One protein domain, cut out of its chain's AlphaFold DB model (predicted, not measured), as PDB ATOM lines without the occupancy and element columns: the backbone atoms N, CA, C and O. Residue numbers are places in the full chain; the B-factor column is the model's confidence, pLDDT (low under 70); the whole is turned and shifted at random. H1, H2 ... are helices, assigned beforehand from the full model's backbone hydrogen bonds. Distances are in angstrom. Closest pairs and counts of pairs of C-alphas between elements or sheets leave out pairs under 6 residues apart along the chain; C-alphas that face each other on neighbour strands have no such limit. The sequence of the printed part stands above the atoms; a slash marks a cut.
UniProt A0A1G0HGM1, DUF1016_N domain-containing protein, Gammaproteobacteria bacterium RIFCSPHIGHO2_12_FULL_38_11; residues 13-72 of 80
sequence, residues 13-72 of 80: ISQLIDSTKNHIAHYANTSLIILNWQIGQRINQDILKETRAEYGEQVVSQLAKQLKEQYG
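This is residues 13 to 72 of the 80 residues of the protein "DUF1016_N domain-containing protein" of Gammaproteobacteria bacterium RIFCSPHIGHO2_12_FULL_38_11 (UniProt A0A1G0HGM1). Two helices meet near their ends as a narrow V: the long H1 makes the length, and the shorter H2 folds back beside its last part after a turn, with a gap that opens toward the end of H2. Residues 13 to 39 of H1 stick out as a long free arm. The printed part has 60 residues with two named helices, H1 then H2, and no named strand; the class is all helix. It is extended, with a radius of gyration of the C-alphas of 17.6 A and spans of 58 by 22 by 11 A.

H1, residues 13 to 47, runs 51.2 A from C-alpha 13 at (65.748, 44.606, 97.421) to C-alpha 47 at (106.384, 16.281, 84.461). H2, residues 53 to 71, runs 26.2 A and ends with C-alpha 71 at (89.549, 28.623, 76.858).

H1 and H2 are close but not clearly touching; their closest C-alphas, those of Ile 47 and Gly 56, are 5.6 A apart. They run opposite ways at a shallow tilt of 34.7 degrees, only just short of steep. In H1 and H2 every O i to N i+4 pair is within hydrogen-bond range.

The C-alphas farthest apart, of Ile 13 and Thr 51, are 58.0 A apart. The printed part has no cut, and the link from H1 to H2 is tight. Residues 48 to 54 have pLDDT under 70.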
ATOM      1  N   ILE A  13      65.599  45.399  98.653       98.19
ATOM      2  CA  ILE A  13      65.748  44.606  97.421       98.19
ATOM      3  C   ILE A  13      67.145  44.782  96.809       98.19
ATOM      4  O   ILE A  13      67.760  43.798  96.399       98.19
ATOM      5  N   SER A  14      67.674  46.007  96.768       98.38
ATOM      6  CA  SER A  14      69.029  46.260  96.255       98.38
ATOM      7  C   SER A  14      70.083  45.509  97.071       98.38
ATOM      8  O   SER A  14      70.954  44.867  96.494       98.38
ATOM      9  N   GLN A  15      69.958  45.488  98.401       98.44
ATOM     10  CA  GLN A  15      70.862  44.735  99.272       98.44
ATOM     11  C   GLN A  15      70.806  43.227  99.009       98.44
ATOM     12  O   GLN A  15      71.851  42.575  98.999       98.44
ATOM     13  N   LEU A  16      69.619  42.666  98.753       98.56
ATOM     14  CA  LEU A  16      69.479  41.255  98.375       98.56
ATOM     15  C   LEU A  16      70.176  40.953  97.039       98.56
ATOM     16  O   LEU A  16      70.876  39.942  96.916       98.56
ATOM     17  N   ILE A  17      70.028  41.841  96.051       98.38
ATOM     18  CA  ILE A  17      70.691  41.717  94.746       98.38
ATOM     19  C   ILE A  17      72.211  41.784  94.909       98.38
ATOM     20  O   ILE A  17      72.923  40.916  94.401       98.38
ATOM     21  N   ASP A  18      72.712  42.785  95.629       98.62
ATOM     22  CA  ASP A  18      74.148  43.000  95.806       98.62
ATOM     23  C   ASP A  18      74.788  41.870  96.618       98.62
ATOM     24  O   ASP A  18      75.856  41.375  96.257       98.62
ATOM     25  N   SER A  19      74.106  41.385  97.659       98.44
ATOM     26  CA  SER A  19      74.538  40.209  98.420       98.44
ATOM     27  C   SER A  19      74.676  38.978  97.520       98.44
ATOM     28  O   SER A  19      75.706  38.300  97.550       98.44
ATOM     29  N   THR A  20      73.694  38.738  96.647       98.44
ATOM     30  CA  THR A  20      73.721  37.607  95.707       98.44
ATOM     31  C   THR A  20      74.860  37.741  94.697       98.44
ATOM     32  O   THR A  20      75.604  36.786  94.473       98.44
ATOM     33  N   LYS A  21      75.056  38.931  94.115       98.31
ATOM     34  CA  LYS A  21      76.170  39.195  93.189       98.31
ATOM     35  C   LYS A  21      77.525  38.961  93.852       98.31
ATOM     36  O   LYS A  21      78.386  38.314  93.258       98.31
ATOM     37  N   ASN A  22      77.694  39.434  95.085       98.38
ATOM     38  CA  ASN A  22      78.918  39.228  95.853       98.38
ATOM     39  C   ASN A  22      79.161  37.744  96.141       98.38
ATOM     40  O   ASN A  22      80.293  37.279  96.020       98.38
ATOM     41  N   HIS A  23      78.111  36.986  96.463       98.31
ATOM     42  CA  HIS A  23      78.223  35.546  96.682       98.31
ATOM     43  C   HIS A  23      78.662  34.806  95.412       98.31
ATOM     44  O   HIS A  23      79.591  34.001  95.462       98.31
ATOM     45  N   ILE A  24      78.057  35.126  94.262       98.38
ATOM     46  CA  ILE A  24      78.439  34.550  92.965       98.38
ATOM     47  C   ILE A  24      79.898  34.880  92.640       98.38
ATOM     48  O   ILE A  24      80.662  33.983  92.288       98.38
ATOM     49  N   ALA A  25      80.304  36.143  92.796       97.75
ATOM     50  CA  ALA A  25      81.679  36.564  92.546       97.75
ATOM     51  C   ALA A  25      82.673  35.829  93.461       97.75
ATOM     52  O   ALA A  25      83.696  35.334  92.995       97.75
ATOM     53  N   HIS A  26      82.357  35.698  94.752       97.94
ATOM     54  CA  HIS A  26      83.196  34.977  95.705       97.94
ATOM     55  C   HIS A  26      83.330  33.490  95.357       97.94
ATOM     56  O   HIS A  26      84.440  32.951  95.355       97.94
ATOM     57  N   TYR A  27      82.217  32.834  95.025       97.94
ATOM     58  CA  TYR A  27      82.210  31.428  94.634       97.94
ATOM     59  C   TYR A  27      83.005  31.194  93.345       97.94
ATOM     60  O   TYR A  27      83.831  30.282  93.289       97.94
ATOM     61  N   ALA A  28      82.810  32.044  92.332       95.88
ATOM     62  CA  ALA A  28      83.551  31.976  91.077       95.88
ATOM     63  C   ALA A  28      85.060  32.157  91.304       95.88
ATOM     64  O   ALA A  28      85.848  31.325  90.858       95.88
ATOM     65  N   ASN A  29      85.462  33.176  92.070       94.31
ATOM     66  CA  ASN A  29      86.871  33.431  92.385       94.31
ATOM     67  C   ASN A  29      87.515  32.253  93.125       94.31
ATOM     68  O   ASN A  29      88.615  31.827  92.783       94.31
ATOM     69  N   THR A  30      86.817  31.694  94.115       96.06
ATOM     70  CA  THR A  30      87.319  30.544  94.878       96.06
ATOM     71  C   THR A  30      87.437  29.304  93.994       96.06
ATOM     72  O   THR A  30      88.437  28.591  94.056       96.06
ATOM     73  N   SER A  31      86.458  29.078  93.116       96.50
ATOM     74  CA  SER A  31      86.483  27.972  92.155       96.50
ATOM     75  C   SER A  31      87.653  28.092  91.175       96.50
ATOM     76  O   SER A  31      88.314  27.094  90.898       96.50
ATOM     77  N   LEU A  32      87.960  29.306  90.699       92.31
ATOM     78  CA  LEU A  32      89.119  29.567  89.840       92.31
ATOM     79  C   LEU A  32      90.445  29.296  90.558       92.31
ATOM     80  O   LEU A  32      91.327  28.659  89.989       92.31
ATOM     81  N   ILE A  33      90.579  29.711  91.822       93.06
ATOM     82  CA  ILE A  33      91.772  29.412  92.628       93.06
ATOM     83  C   ILE A  33      91.971  27.895  92.737       93.06
ATOM     84  O   ILE A  33      93.070  27.402  92.492       93.06
ATOM     85  N   ILE A  34      90.913  27.149  93.069       95.62
ATOM     86  CA  ILE A  34      90.972  25.685  93.184       95.62
ATOM     87  C   ILE A  34      91.352  25.044  91.843       95.62
ATOM     88  O   ILE A  34      92.210  24.162  91.820       95.62
ATOM     89  N   LEU A  35      90.757  25.500  90.737       93.06
ATOM     90  CA  LEU A  35      91.065  25.008  89.394       93.06
ATOM     91  C   LEU A  35      92.550  25.188  89.059       93.06
ATOM     92  O   LEU A  35      93.197  24.229  88.647       93.06
ATOM     93  N   ASN A  36      93.105  26.380  89.286       87.81
ATOM     94  CA  ASN A  36      94.511  26.663  88.991       87.81
ATOM     95  C   ASN A  36      95.448  25.769  89.817       87.81
ATOM     96  O   ASN A  36      96.401  25.207  89.283       87.81
ATOM     97  N   TRP A  37      95.130  25.537  91.097       90.56
ATOM     98  CA  TRP A  37      95.869  24.574  91.918       90.56
ATOM     99  C   TRP A  37      95.798  23.148  91.362       90.56
ATOM    100  O   TRP A  37      96.817  22.461  91.306       90.56
ATOM    101  N   GLN A  38      94.621  22.688  90.938       93.00
ATOM    102  CA  GLN A  38      94.447  21.349  90.364       93.00
ATOM    103  C   GLN A  38      95.202  21.182  89.041       93.00
ATOM    104  O   GLN A  38      95.793  20.125  88.811       93.00
ATOM    105  N   ILE A  39      95.221  22.219  88.200       89.19
ATOM    106  CA  ILE A  39      95.998  22.254  86.957       89.19
ATOM    107  C   ILE A  39      97.488  22.100  87.268       89.19
ATOM    108  O   ILE A  39      98.109  21.158  86.772       89.19
ATOM    109  N   GLY A  40      98.040  22.941  88.149       86.69
ATOM    110  CA  GLY A  40      99.454  22.875  88.520       86.69
ATOM    111  C   GLY A  40      99.844  21.521  89.126       86.69
ATOM    112  O   GLY A  40     100.866  20.942  88.760       86.69
ATOM    113  N   GLN A  41      98.997  20.950  89.993       89.00
ATOM    114  CA  GLN A  41      99.210  19.605  90.548       89.00
ATOM    115  C   GLN A  41      99.231  18.523  89.463       89.00
ATOM    116  O   GLN A  41     100.092  17.644  89.489       89.00
ATOM    117  N   ARG A  42      98.316  18.580  88.488       89.06
ATOM    118  CA  ARG A  42      98.268  17.609  87.389       89.06
ATOM    119  C   ARG A  42      99.493  17.716  86.479       89.06
ATOM    120  O   ARG A  42     100.102  16.696  86.170       89.06
ATOM    121  N   ILE A  43      99.870  18.936  86.102       85.44
ATOM    122  CA  ILE A  43     101.084  19.210  85.322       85.44
ATOM    123  C   ILE A  43     102.307  18.641  86.048       85.44
ATOM    124  O   ILE A  43     103.122  17.933  85.459       85.44
ATOM    125  N   ASN A  44     102.415  18.900  87.350       83.38
ATOM    126  CA  ASN A  44     103.532  18.446  88.166       83.38
ATOM    127  C   ASN A  44     103.622  16.910  88.256       83.38
ATOM    128  O   ASN A  44     104.716  16.364  88.129       83.38
ATOM    129  N   GLN A  45     102.495  16.206  88.403       82.69
ATOM    130  CA  GLN A  45     102.460  14.736  88.432       82.69
ATOM    131  C   GLN A  45     102.982  14.088  87.143       82.69
ATOM    132  O   GLN A  45     103.633  13.041  87.210       82.69
ATOM    133  N   ASP A  46     102.705  14.704  85.993       74.50
ATOM    134  CA  ASP A  46     103.109  14.183  84.686       74.50
ATOM    135  C   ASP A  46     104.560  14.591  84.335       74.50
ATOM    136  O   ASP A  46     105.297  13.791  83.763       74.50
ATOM    137  N   ILE A  47     105.027  15.775  84.760       72.00
ATOM    138  CA  ILE A  47     106.384  16.281  84.461       72.00
ATOM    139  C   ILE A  47     107.460  15.746  85.422       72.00
ATOM    140  O   ILE A  47     108.594  15.498  85.003       72.00
ATOM    141  N   LEU A  48     107.140  15.516  86.702       60.88
ATOM    142  CA  LEU A  48     108.117  15.031  87.692       60.88
ATOM    143  C   LEU A  48     108.684  13.641  87.373       60.88
ATOM    144  O   LEU A  48     109.762  13.301  87.858       60.88
ATOM    145  N   LYS A  49     107.992  12.836  86.560       58.91
ATOM    146  CA  LYS A  49     108.438  11.479  86.215       58.91
ATOM    147  C   LYS A  49     109.587  11.443  85.202       58.91
ATOM    148  O   LYS A  49     110.249  10.415  85.113       58.91
ATOM    149  N   GLU A  50     109.862  12.532  84.478       56.59
ATOM    150  CA  GLU A  50     110.830  12.519  83.364       56.59
ATOM    151  C   GLU A  50     112.143  13.291  83.607       56.59
ATOM    152  O   GLU A  50     113.025  13.304  82.752       56.59
ATOM    153  N   THR A  51     112.371  13.839  84.806       54.44
ATOM    154  CA  THR A  51     113.685  14.350  85.284       54.44
ATOM    155  C   THR A  51     114.405  15.401  84.417       54.44
ATOM    156  O   THR A  51     115.573  15.701  84.664       54.44
ATOM    157  N   ARG A  52     113.764  16.001  83.410       59.38
ATOM    158  CA  ARG A  52     114.403  17.000  82.541       59.38
ATOM    159  C   ARG A  52     113.624  18.301  82.577       59.38
ATOM    160  O   ARG A  52     112.608  18.437  81.902       59.38
ATOM    161  N   ALA A  53     114.143  19.260  83.342       65.62
ATOM    162  CA  ALA A  53     113.605  20.617  83.430       65.62
ATOM    163  C   ALA A  53     113.338  21.214  82.037       65.62
ATOM    164  O   ALA A  53     112.286  21.790  81.802       65.62
ATOM    165  N   GLU A  54     114.228  20.975  81.074       68.19
ATOM    166  CA  GLU A  54     114.093  21.499  79.712       68.19
ATOM    167  C   GLU A  54     112.914  20.896  78.921       68.19
ATOM    168  O   GLU A  54     112.236  21.613  78.188       68.19
ATOM    169  N   TYR A  55     112.617  19.603  79.101       74.81
ATOM    170  CA  TYR A  55     111.465  18.956  78.458       74.81
ATOM    171  C   TYR A  55     110.146  19.390  79.105       74.81
ATOM    172  O   TYR A  55     109.198  19.743  78.404       74.81
ATOM    173  N   GLY A  56     110.114  19.457  80.441       77.19
ATOM    174  CA  GLY A  56     108.958  19.956  81.184       77.19
ATOM    175  C   GLY A  56     108.556  21.363  80.747       77.19
ATOM    176  O   GLY A  56     107.380  21.627  80.509       77.19
ATOM    177  N   GLU A  57     109.533  22.244  80.528       80.62
ATOM    178  CA  GLU A  57     109.259  23.612  80.086       80.62
ATOM    179  C   GLU A  57     108.635  23.695  78.688       80.62
ATOM    180  O   GLU A  57     107.740  24.513  78.447       80.62
ATOM    181  N   GLN A  58     109.057  22.830  77.763       84.19
ATOM    182  CA  GLN A  58     108.455  22.756  76.431       84.19
ATOM    183  C   GLN A  58     107.012  22.247  76.496       84.19
ATOM    184  O   GLN A  58     106.142  22.803  75.821       84.19
ATOM    185  N   VAL A  59     106.744  21.244  77.336       84.06
ATOM    186  CA  VAL A  59     105.399  20.682  77.536       84.06
ATOM    187  C   VAL A  59     104.452  21.725  78.131       84.06
ATOM    188  O   VAL A  59     103.374  21.945  77.579       84.06
ATOM    189  N   VAL A  60     104.859  22.434  79.192       86.81
ATOM    190  CA  VAL A  60     104.036  23.495  79.806       86.81
ATOM    191  C   VAL A  60     103.756  24.621  78.811       86.81
ATOM    192  O   VAL A  60     102.633  25.115  78.728       86.81
ATOM    193  N   SER A  61     104.753  25.011  78.012       87.69
ATOM    194  CA  SER A  61     104.594  26.056  76.994       87.69
ATOM    195  C   SER A  61     103.576  25.671  75.911       87.69
ATOM    196  O   SER A  61     102.707  26.471  75.553       87.69
ATOM    197  N   GLN A  62     103.631  24.429  75.419       90.00
ATOM    198  CA  GLN A  62     102.660  23.921  74.445       90.00
ATOM    199  C   GLN A  62     101.257  23.813  75.049       90.00
ATOM    200  O   GLN A  62     100.285  24.217  74.408       90.00
ATOM    201  N   LEU A  63     101.160  23.338  76.292       90.44
ATOM    202  CA  LEU A  63      99.894  23.207  77.003       90.44
ATOM    203  C   LEU A  63      99.228  24.573  77.222       90.44
ATOM    204  O   LEU A  63      98.051  24.730  76.912       90.44
ATOM    205  N   ALA A  64      99.983  25.587  77.656       89.81
ATOM    206  CA  ALA A  64      99.493  26.964  77.780       89.81
ATOM    207  C   ALA A  64      98.954  27.513  76.460       89.81
ATOM    208  O   ALA A  64      97.912  28.166  76.431       89.81
ATOM    209  N   LYS A  65      99.640  27.243  75.344       92.00
ATOM    210  CA  LYS A  65      99.164  27.681  74.032       92.00
ATOM    211  C   LYS A  65      97.817  27.038  73.686       92.00
ATOM    212  O   LYS A  65      96.890  27.757  73.325       92.00
ATOM    213  N   GLN A  66      97.702  25.719  73.840       93.38
ATOM    214  CA  GLN A  66      96.471  24.981  73.542       93.38
ATOM    215  C   GLN A  66      95.312  25.403  74.453       93.38
ATOM    216  O   GLN A  66      94.211  25.672  73.973       93.38
ATOM    217  N   LEU A  67      95.560  25.522  75.759       93.38
ATOM    218  CA  LEU A  67      94.536  25.934  76.716       93.38
ATOM    219  C   LEU A  67      94.079  27.372  76.464       93.38
ATOM    220  O   LEU A  67      92.884  27.644  76.517       93.38
ATOM    221  N   LYS A  68      94.988  28.286  76.116       92.00
ATOM    222  CA  LYS A  68      94.620  29.652  75.730       92.00
ATOM    223  C   LYS A  68      93.804  29.698  74.436       92.00
ATOM    224  O   LYS A  68      92.860  30.479  74.355       92.00
ATOM    225  N   GLU A  69      94.147  28.889  73.434       93.81
ATOM    226  CA  GLU A  69      93.377  28.792  72.185       93.81
ATOM    227  C   GLU A  69      91.954  28.270  72.434       93.81
ATOM    228  O   GLU A  69      91.007  28.761  71.821       93.81
ATOM    229  N   GLN A  70      91.793  27.320  73.357       95.06
ATOM    230  CA  GLN A  70      90.501  26.701  73.649       95.06
ATOM    231  C   GLN A  70      89.642  27.487  74.655       95.06
ATOM    232  O   GLN A  70      88.426  27.565  74.487       95.06
ATOM    233  N   TYR A  71      90.251  28.045  75.704       91.62
ATOM    234  CA  TYR A  71      89.549  28.623  76.858       91.62
ATOM    235  C   TYR A  71      89.775  30.131  77.041       91.62
ATOM    236  O   TYR A  71      89.049  30.772  77.801       91.62
ATOM    237  N   GLY A  72      90.726  30.728  76.320       89.00
ATOM    238  CA  GLY A  72      90.952  32.171  76.311       89.00
ATOM    239  C   GLY A  72      91.880  32.685  77.417       89.00
ATOM    240  O   GLY A  72      92.840  32.035  77.830       89.00
TER     241      GLY A  72